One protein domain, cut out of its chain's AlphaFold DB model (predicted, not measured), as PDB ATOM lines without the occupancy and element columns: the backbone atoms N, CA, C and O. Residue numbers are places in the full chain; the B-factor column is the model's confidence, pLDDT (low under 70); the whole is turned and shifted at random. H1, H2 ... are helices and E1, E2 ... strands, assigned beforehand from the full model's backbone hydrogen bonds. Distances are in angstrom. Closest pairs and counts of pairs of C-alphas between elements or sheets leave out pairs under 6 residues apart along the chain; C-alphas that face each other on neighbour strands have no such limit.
ATOM      1  N   THR A 110     127.886  94.280 190.541       51.09
ATOM      2  CA  THR A 110     126.539  94.163 191.105       51.09
ATOM      3  C   THR A 110     126.360  92.883 191.924       51.09
ATOM      4  O   THR A 110     125.723  92.931 192.969       51.09
ATOM      5  N   VAL A 111     127.010  91.773 191.547       53.69
ATOM      6  CA  VAL A 111     126.936  90.505 192.297       53.69
ATOM      7  C   VAL A 111     127.592  90.619 193.672       53.69
ATOM      8  O   VAL A 111     126.991  90.259 194.680       53.69
ATOM      9  N   HIS A 112     128.800  91.186 193.748       51.69
ATOM     10  CA  HIS A 112     129.507  91.357 195.018       51.69
ATOM     11  C   HIS A 112     128.875  92.450 195.895       51.69
ATOM     12  O   HIS A 112     128.784  92.268 197.110       51.69
ATOM     13  N   TYR A 113     128.388  93.544 195.299       52.69
ATOM     14  CA  TYR A 113     127.711  94.624 196.022       52.69
ATOM     15  C   TYR A 113     126.344  94.184 196.562       52.69
ATOM     16  O   TYR A 113     126.097  94.340 197.756       52.69
ATOM     17  N   LEU A 114     125.499  93.532 195.751       56.00
ATOM     18  CA  LEU A 114     124.217  92.978 196.207       56.00
ATOM     19  C   LEU A 114     124.404  91.826 197.201       56.00
ATOM     20  O   LEU A 114     123.623  91.723 198.139       56.00
ATOM     21  N   SER A 115     125.462  91.012 197.075       53.47
ATOM     22  CA  SER A 115     125.771  89.951 198.052       53.47
ATOM     23  C   SER A 115     126.232  90.468 199.423       53.47
ATOM     24  O   SER A 115     126.147  89.742 200.414       53.47
ATOM     25  N   ASN A 116     126.743  91.702 199.491       49.69
ATOM     26  CA  ASN A 116     127.095  92.365 200.746       49.69
ATOM     27  C   ASN A 116     125.921  93.190 201.290       49.69
ATOM     28  O   ASN A 116     125.690  93.163 202.494       49.69
ATOM     29  N   LEU A 117     125.131  93.833 200.420       51.34
ATOM     30  CA  LEU A 117     123.884  94.507 200.795       51.34
ATOM     31  C   LEU A 117     122.859  93.512 201.368       51.34
ATOM     32  O   LEU A 117     122.238  93.799 202.384       51.34
ATOM     33  N   SER A 118     122.728  92.316 200.784       50.97
ATOM     34  CA  SER A 118     121.817  91.269 201.274       50.97
ATOM     35  C   SER A 118     122.202  90.706 202.647       50.97
ATOM     36  O   SER A 118     121.360  90.134 203.332       50.97
ATOM     37  N   LYS A 119     123.458  90.889 203.080       50.88
ATOM     38  CA  LYS A 119     123.923  90.507 204.424       50.88
ATOM     39  C   LYS A 119     123.646  91.575 205.484       50.88
ATOM     40  O   LYS A 119     123.719  91.260 206.668       50.88
ATOM     41  N   THR A 120     123.345  92.814 205.086       46.75
ATOM     42  CA  THR A 120     123.152  93.953 206.005       46.75
ATOM     43  C   THR A 120     121.780  94.617 205.921       46.75
ATOM     44  O   THR A 120     121.440  95.372 206.826       46.75
ATOM     45  N   LEU A 121     120.992  94.368 204.872       46.16
ATOM     46  CA  LEU A 121     119.669  94.968 204.707       46.16
ATOM     47  C   LEU A 121     118.584  94.087 205.318       46.16
ATOM     48  O   LEU A 121     118.465  92.899 205.014       46.16
ATOM     49  N   GLN A 122     117.760  94.700 206.163       45.75
ATOM     50  CA  GLN A 122     116.487  94.119 206.564       45.75
ATOM     51  C   GLN A 122     115.525  94.104 205.354       45.75
ATOM     52  O   GLN A 122     115.727  94.875 204.413       45.75
ATOM     53  N   PRO A 123     114.455  93.282 205.360       49.09
ATOM     54  CA  PRO A 123     113.566  93.042 204.207       49.09
ATOM     55  C   PRO A 123     112.864  94.263 203.569       49.09
ATOM     56  O   PRO A 123     112.080  94.077 202.646       49.09
ATOM     57  N   ASN A 124     113.106  95.490 204.048       48.31
ATOM     58  CA  ASN A 124     112.405  96.713 203.647       48.31
ATOM     59  C   ASN A 124     113.317  97.865 203.179       48.31
ATOM     60  O   ASN A 124     112.805  98.937 202.852       48.31
ATOM     61  N   ASP A 125     114.639  97.690 203.132       54.59
ATOM     62  CA  ASP A 125     115.535  98.789 202.765       54.59
ATOM     63  C   ASP A 125     115.740  98.869 201.241       54.59
ATOM     64  O   ASP A 125     116.298  97.974 200.601       54.59
ATOM     65  N   LYS A 126     115.273  99.973 200.642       59.91
ATOM     66  CA  LYS A 126     115.387 100.253 199.204       59.91
ATOM     67  C   LYS A 126     116.855 100.516 198.824       59.91
ATOM     68  O   LYS A 126     117.502 101.326 199.496       59.91
ATOM     69  N   PRO A 127     117.380  99.931 197.729       64.19
ATOM     70  CA  PRO A 127     118.719 100.261 197.252       64.19
ATOM     71  C   PRO A 127     118.795 101.762 196.934       64.19
ATOM     72  O   PRO A 127     117.946 102.301 196.220       64.19
ATOM     73  N   SER A 128     119.783 102.445 197.520       73.75
ATOM     74  CA  SER A 128     119.946 103.898 197.429       73.75
ATOM     75  C   SER A 128     121.296 104.267 196.821       73.75
ATOM     76  O   SER A 128     122.312 103.617 197.073       73.75
ATOM     77  N   CYS A 129     121.286 105.309 195.993       81.94
ATOM     78  CA  CYS A 129     122.486 105.905 195.416       81.94
ATOM     79  C   CYS A 129     123.000 107.026 196.336       81.94
ATOM     80  O   CYS A 129     122.189 107.683 196.997       81.94
ATOM     81  N   PRO A 130     124.317 107.290 196.392       84.62
ATOM     82  CA  PRO A 130     124.843 108.368 197.221       84.62
ATOM     83  C   PRO A 130     124.320 109.745 196.770       84.62
ATOM     84  O   PRO A 130     124.361 110.057 195.577       84.62
ATOM     85  N   PRO A 131     123.853 110.613 197.688       83.88
ATOM     86  CA  PRO A 131     123.212 111.875 197.320       83.88
ATOM     87  C   PRO A 131     124.178 112.875 196.668       83.88
ATOM     88  O   PRO A 131     123.742 113.711 195.876       83.88
ATOM     89  N   HIS A 132     125.487 112.787 196.940       85.75
ATOM     90  CA  HIS A 132     126.490 113.656 196.310       85.75
ATOM     91  C   HIS A 132     126.632 113.401 194.803       85.75
ATOM     92  O   HIS A 132     127.034 114.298 194.068       85.75
ATOM     93  N   CYS A 133     126.218 112.226 194.318       86.00
ATOM     94  CA  CYS A 133     126.208 111.892 192.894       86.00
ATOM     95  C   CYS A 133     125.164 112.683 192.088       86.00
ATOM     96  O   CYS A 133     125.228 112.693 190.861       86.00
ATOM     97  N   SER A 134     124.214 113.359 192.751       87.81
ATOM     98  CA  SER A 134     123.184 114.175 192.085       87.81
ATOM     99  C   SER A 134     123.746 115.415 191.384       87.81
ATOM    100  O   SER A 134     123.114 115.949 190.479       87.81
ATOM    101  N   GLN A 135     124.941 115.862 191.781       89.81
ATOM    102  CA  GLN A 135     125.611 117.042 191.223       89.81
ATOM    103  C   GLN A 135     126.603 116.700 190.103       89.81
ATOM    104  O   GLN A 135     127.176 117.599 189.487       89.81
ATOM    105  N   LEU A 136     126.828 115.411 189.850       90.94
ATOM    106  CA  LEU A 136     127.765 114.916 188.849       90.94
ATOM    107  C   LEU A 136     127.001 114.464 187.610       90.94
ATOM    108  O   LEU A 136     125.886 113.960 187.723       90.94
ATOM    109  N   PHE A 137     127.616 114.609 186.440       92.75
ATOM    110  CA  PHE A 137     126.985 114.278 185.167       92.75
ATOM    111  C   PHE A 137     127.794 113.235 184.415       92.75
ATOM    112  O   PHE A 137     128.980 113.420 184.142       92.75
ATOM    113  N   GLY A 138     127.116 112.152 184.058       91.62
ATOM    114  CA  GLY A 138     127.621 111.168 183.129       91.62
ATOM    115  C   GLY A 138     127.295 111.550 181.694       91.62
ATOM    116  O   GLY A 138     126.342 112.279 181.416       91.62
ATOM    117  N   GLN A 139     128.093 111.025 180.773       94.12
ATOM    118  CA  GLN A 139     127.917 111.212 179.339       94.12
ATOM    119  C   GLN A 139     127.939 109.864 178.629       94.12
ATOM    120  O   GLN A 139     128.786 109.015 178.924       94.12
ATOM    121  N   ARG A 140     127.053 109.678 177.655       94.38
ATOM    122  CA  ARG A 140     127.139 108.577 176.691       94.38
ATOM    123  C   ARG A 140     126.972 109.091 175.275       94.38
ATOM    124  O   ARG A 140     126.430 110.171 175.047       94.38
ATOM    125  N   THR A 141     127.479 108.324 174.321       96.06
ATOM    126  CA  THR A 141     127.498 108.712 172.911       96.06
ATOM    127  C   THR A 141     126.990 107.581 172.033       96.06
ATOM    128  O   THR A 141     127.092 106.408 172.389       96.06
ATOM    129  N   ARG A 142     126.418 107.932 170.888       96.00
ATOM    130  CA  ARG A 142     126.013 107.000 169.834       96.00
ATOM    131  C   ARG A 142     126.462 107.538 168.485       96.00
ATOM    132  O   ARG A 142     126.672 108.739 168.327       96.00
ATOM    133  N   TRP A 143     126.576 106.660 167.502       96.12
ATOM    134  CA  TRP A 143     127.115 106.989 166.185       96.12
ATOM    135  C   TRP A 143     126.106 106.646 165.096       96.12
ATOM    136  O   TRP A 143     125.339 105.703 165.232       96.12
ATOM    137  N   CYS A 144     126.065 107.425 164.018       94.81
ATOM    138  CA  CYS A 144     125.164 107.166 162.894       94.81
ATOM    139  C   CYS A 144     125.821 106.197 161.901       94.81
ATOM    140  O   CYS A 144     126.218 106.599 160.811       94.81
ATOM    141  N   ASN A 145     126.037 104.955 162.328       93.19
ATOM    142  CA  ASN A 145     126.833 103.971 161.591       93.19
ATOM    143  C   ASN A 145     126.235 102.553 161.596       93.19
ATOM    144  O   ASN A 145     126.937 101.603 161.256       93.19
ATOM    145  N   ALA A 146     124.964 102.383 161.972       88.31
ATOM    146  CA  ALA A 146     124.356 101.062 162.137       88.31
ATOM    147  C   ALA A 146     123.026 100.871 161.370       88.31
ATOM    148  O   ALA A 146     122.038 100.479 161.993       88.31
ATOM    149  N   PRO A 147     122.958 101.089 160.037       88.50
ATOM    150  CA  PRO A 147     124.072 101.297 159.101       88.50
ATOM    151  C   PRO A 147     124.423 102.780 158.884       88.50
ATOM    152  O   PRO A 147     123.707 103.673 159.334       88.50
ATOM    153  N   GLU A 148     125.549 103.049 158.220       88.56
ATOM    154  CA  GLU A 148     125.950 104.406 157.826       88.56
ATOM    155  C   GLU A 148     125.130 104.889 156.610       88.56
ATOM    156  O   GLU A 148     124.841 104.081 155.719       88.56
ATOM    157  N   PRO A 149     124.733 106.178 156.543       89.62
ATOM    158  CA  PRO A 149     124.024 106.694 155.380       89.62
ATOM    159  C   PRO A 149     124.862 106.596 154.097       89.62
ATOM    160  O   PRO A 149     125.984 107.098 154.050       89.62
ATOM    161  N   HIS A 150     124.287 106.044 153.027       86.25
ATOM    162  CA  HIS A 150     124.955 105.873 151.727       86.25
ATOM    163  C   HIS A 150     124.091 106.362 150.561       86.25
ATOM    164  O   HIS A 150     122.866 106.436 150.673       86.25
ATOM    165  N   GLY A 151     124.724 106.739 149.447       80.94
ATOM    166  CA  GLY A 151     124.052 107.063 148.181       80.94
ATOM    167  C   GLY A 151     123.183 108.326 148.174       80.94
ATOM    168  O   GLY A 151     122.623 108.667 147.140       80.94
ATOM    169  N   GLY A 152     123.103 109.060 149.288       83.88
ATOM    170  CA  GLY A 152     122.135 110.146 149.497       83.88
ATOM    171  C   GLY A 152     121.003 109.785 150.465       83.88
ATOM    172  O   GLY A 152     120.031 110.533 150.555       83.88
ATOM    173  N   GLY A 153     121.114 108.656 151.171       83.50
ATOM    174  CA  GLY A 153     120.187 108.257 152.223       83.50
ATOM    175  C   GLY A 153     120.120 109.252 153.384       83.50
ATOM    176  O   GLY A 153     120.980 110.122 153.569       83.50
ATOM    177  N   ARG A 154     119.046 109.147 154.165       86.50
ATOM    178  CA  ARG A 154     118.750 110.086 155.250       86.50
ATOM    179  C   ARG A 154     119.770 109.953 156.374       86.50
ATOM    180  O   ARG A 154     120.170 108.855 156.746       86.50
ATOM    181  N   LYS A 155     120.165 111.088 156.953       90.50
ATOM    182  CA  LYS A 155     120.993 111.113 158.166       90.50
ATOM    183  C   LYS A 155     120.155 110.730 159.383       90.50
ATOM    184  O   LYS A 155     118.949 110.979 159.409       90.50
ATOM    185  N   CYS A 156     120.808 110.187 160.407       92.88
ATOM    186  CA  CYS A 156     120.156 109.913 161.678       92.88
ATOM    187  C   CYS A 156     119.588 111.199 162.285       92.88
ATOM    188  O   CYS A 156     120.243 112.241 162.290       92.88
ATOM    189  N   ASN A 157     118.366 111.114 162.805       94.00
ATOM    190  CA  ASN A 157     117.703 112.242 163.445       94.00
ATOM    191  C   ASN A 157     117.957 112.244 164.963       94.00
ATOM    192  O   ASN A 157     117.862 111.194 165.605       94.00
ATOM    193  N   GLY A 158     118.211 113.423 165.533       94.19
ATOM    194  CA  GLY A 158     118.443 113.635 166.967       94.19
ATOM    195  C   GLY A 158     119.915 113.825 167.350       94.19
ATOM    196  O   GLY A 158     120.795 113.896 166.496       94.19
ATOM    197  N   GLU A 159     120.172 113.917 168.656       95.31
ATOM    198  CA  GLU A 159     121.514 114.148 169.201       95.31
ATOM    199  C   GLU A 159     122.323 112.847 169.309       95.31
ATOM    200  O   GLU A 159     121.770 111.758 169.505       95.31
ATOM    201  N   ASN A 160     123.644 112.958 169.168       96.00
ATOM    202  CA  ASN A 160     124.598 111.849 169.268       96.00
ATOM    203  C   ASN A 160     125.240 111.729 170.659       96.00
ATOM    204  O   ASN A 160     125.985 110.784 170.912       96.00
ATOM    205  N   VAL A 161     124.968 112.684 171.544       95.69
ATOM    206  CA  VAL A 161     125.489 112.756 172.906       95.69
ATOM    207  C   VAL A 161     124.315 112.922 173.850       95.69
ATOM    208  O   VAL A 161     123.405 113.691 173.570       95.69
ATOM    209  N   GLU A 162     124.360 112.225 174.975       95.25
ATOM    210  CA  GLU A 162     123.397 112.388 176.052       95.25
ATOM    211  C   GLU A 162     124.131 112.610 177.369       95.25
ATOM    212  O   GLU A 162     125.153 111.970 177.639       95.25
ATOM    213  N   HIS A 163     123.587 113.511 178.184       94.12
ATOM    214  CA  HIS A 163     124.061 113.799 179.529       94.12
ATOM    215  C   HIS A 163     122.959 113.486 180.537       94.12
ATOM    216  O   HIS A 163     121.805 113.854 180.322       94.12
ATOM    217  N   LEU A 164     123.318 112.843 181.644       92.00
ATOM    218  CA  LEU A 164     122.392 112.524 182.730       92.00
ATOM    219  C   LEU A 164     123.118 112.611 184.073       92.00
ATOM    220  O   LEU A 164     124.339 112.456 184.123       92.00
ATOM    221  N   SER A 165     122.396 112.877 185.165       92.50
ATOM    222  CA  SER A 165     123.027 112.897 186.486       92.50
ATOM    223  C   SER A 165     123.543 111.501 186.853       92.50
ATOM    224  O   SER A 165     122.907 110.486 186.561       92.50
ATOM    225  N   CYS A 166     124.696 111.422 187.517       90.69
ATOM    226  CA  CYS A 166     125.254 110.142 187.955       90.69
ATOM    227  C   CYS A 166     124.348 109.436 188.971       90.69
ATOM    228  O   CYS A 166     124.352 108.209 189.051       90.69
ATOM    229  N   TYR A 167     123.544 110.198 189.714       89.19
ATOM    230  CA  TYR A 167     122.515 109.651 190.591       89.19
ATOM    231  C   TYR A 167     121.421 108.908 189.811       89.19
ATOM    232  O   TYR A 167     121.095 107.773 190.158       89.19
ATOM    233  N   ASP A 168     120.901 109.500 188.732       90.25
ATOM    234  CA  ASP A 168     119.871 108.866 187.898       90.25
ATOM    235  C   ASP A 168     120.431 107.654 187.144       90.25
ATOM    236  O   ASP A 168     119.778 106.615 187.069       90.25
ATOM    237  N   ILE A 169     121.676 107.747 186.660       89.12
ATOM    238  CA  ILE A 169     122.398 106.623 186.043       89.12
ATOM    239  C   ILE A 169     122.531 105.452 187.031       89.12
ATOM    240  O   ILE A 169     122.296 104.297 186.673       89.12
ATOM    241  N   CYS A 170     122.892 105.739 188.284       85.88
ATOM    242  CA  CYS A 170     122.989 104.733 189.341       85.88
ATOM    243  C   CYS A 170     121.629 104.074 189.625       85.88
ATOM    244  O   CYS A 170     121.547 102.849 189.744       85.88
ATOM    245  N   LEU A 171     120.556 104.867 189.683       85.00
ATOM    246  CA  LEU A 171     119.211 104.362 189.948       85.00
ATOM    247  C   LEU A 171     118.696 103.460 188.812       85.00
ATOM    248  O   LEU A 171     118.093 102.417 189.084       85.00
ATOM    249  N   ASP A 172     118.973 103.826 187.559       85.38
ATOM    250  CA  ASP A 172     118.644 103.018 186.379       85.38
ATOM    251  C   ASP A 172     119.395 101.674 186.397       85.38
ATOM    252  O   ASP A 172     118.783 100.608 186.298       85.38
ATOM    253  N   ASN A 173     120.708 101.694 186.659       81.94
ATOM    254  CA  ASN A 173     121.514 100.472 186.772       81.94
ATOM    255  C   ASN A 173     121.034  99.540 187.896       81.94
ATOM    256  O   ASN A 173     120.999  98.319 187.705       81.94
ATOM    257  N   LEU A 174     120.649 100.083 189.058       76.50
ATOM    258  CA  LEU A 174     120.088  99.304 190.171       76.50
ATOM    259  C   LEU A 174     118.766  98.640 189.793       76.50
ATOM    260  O   LEU A 174     118.568  97.459 190.074       76.50
ATOM    261  N   THR A 175     117.877  99.389 189.141       74.75
ATOM    262  CA  THR A 175     116.549  98.903 188.749       74.75
ATOM    263  C   THR A 175     116.662  97.793 187.703       74.75
ATOM    264  O   THR A 175     116.056  96.732 187.866       74.75
ATOM    265  N   ASN A 176     117.511  97.986 186.690       71.31
ATOM    266  CA  ASN A 176     117.774  96.989 185.651       71.31
ATOM    267  C   ASN A 176     118.432  95.721 186.219       71.31
ATOM    268  O   ASN A 176     118.071  94.608 185.839       71.31
ATOM    269  N   SER A 177     119.348  95.867 187.182       66.75
ATOM    270  CA  SER A 177     119.995  94.722 187.834       66.75
ATOM    271  C   SER A 177     119.023  93.935 188.718       66.75
ATOM    272  O   SER A 177     119.007  92.708 188.670       66.75
ATOM    273  N   MET A 178     118.169  94.614 189.490       62.19
ATOM    274  CA  MET A 178     117.147  93.967 190.323       62.19
ATOM    275  C   MET A 178     116.156  93.154 189.480       62.19
ATOM    276  O   MET A 178     115.771  92.055 189.875       62.19
ATOM    277  N   HIS A 179     115.790  93.654 188.297       59.38
ATOM    278  CA  HIS A 179     114.938  92.923 187.361       59.38
ATOM    279  C   HIS A 179     115.601  91.632 186.848       59.38
ATOM    280  O   HIS A 179     114.907  90.644 186.619       59.38
ATOM    281  N   HIS A 180     116.929  91.613 186.696       58.34
ATOM    282  CA  HIS A 180     117.675  90.415 186.298       58.34
ATOM    283  C   HIS A 180     117.744  89.380 187.435       58.34
ATOM    284  O   HIS A 180     117.541  88.196 187.196       58.34
ATOM    285  N   TYR A 181     117.943  89.832 188.679       55.88
ATOM    286  CA  TYR A 181     117.982  88.971 189.869       55.88
ATOM    287  C   TYR A 181     116.633  88.324 190.201       55.88
ATOM    288  O   TYR A 181     116.571  87.130 190.478       55.88
ATOM    289  N   LEU A 182     115.535  89.083 190.131       55.62
ATOM    290  CA  LEU A 182     114.188  88.549 190.378       55.62
ATOM    291  C   LEU A 182     113.746  87.535 189.308       55.62
ATOM    292  O   LEU A 182     112.866  86.720 189.570       55.62
ATOM    293  N   HIS A 183     114.359  87.566 188.122       49.94
ATOM    294  CA  HIS A 183     114.139  86.575 187.068       49.94
ATOM    295  C   HIS A 183     114.999  85.310 187.218       49.94
ATOM    296  O   HIS A 183     114.708  84.311 186.566       49.94
TER     297      HIS A 183
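What this domain is: This is residues 110 to 183 of the 351 residues of the protein "Ig-like domain-containing protein" of Trichobilharzia regenti (UniProt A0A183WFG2). Hairpin E1 and E2, with a long loop at its tip, reaches out from the first end of helix H3; H2 packs at that corner, and H1 lies loosely near H3's later part. The printed part has 74 residues, named elements in the order H1, H2, E1, E2, H3, class mixed. It is extended, radius of gyration of the C-alphas 18.4 A, spanning 60 by 32 by 18 A.

Where its parts are: E1 is residues 137 to 141, E2 161 to 165, H3 166 to 183, 26.1 A long, H2 131 to 135, H1 110 to 120. C-alpha 110 is at (126.539, 94.163, 191.105), C-alpha 183 at (114.139, 86.575, 187.068).

How they stand to each other: E1 and E2 are antiparallel; N 138 and O 164, 2.8 A, are within hydrogen-bond range. H3 touches H2 with residues 166 to 168 alone, closest C-alphas Tyr 167 and Ser 134, 4.8 A. H1 and H3 are close but not clearly touching, about perpendicular at 84 degrees, closest C-alphas Thr 110 and Ser 177, 7.3 A. Every O i to N i+4 pair is within range in H3, 5 of 7 in H1, 0 of 1 in H2, with 2 of 2 O i to N i+3.

The domain as a whole: The printed part has no cut. Link E1 to E2 is long; pLDDT is under 70 at residues 110 to 127 and 177 to 183.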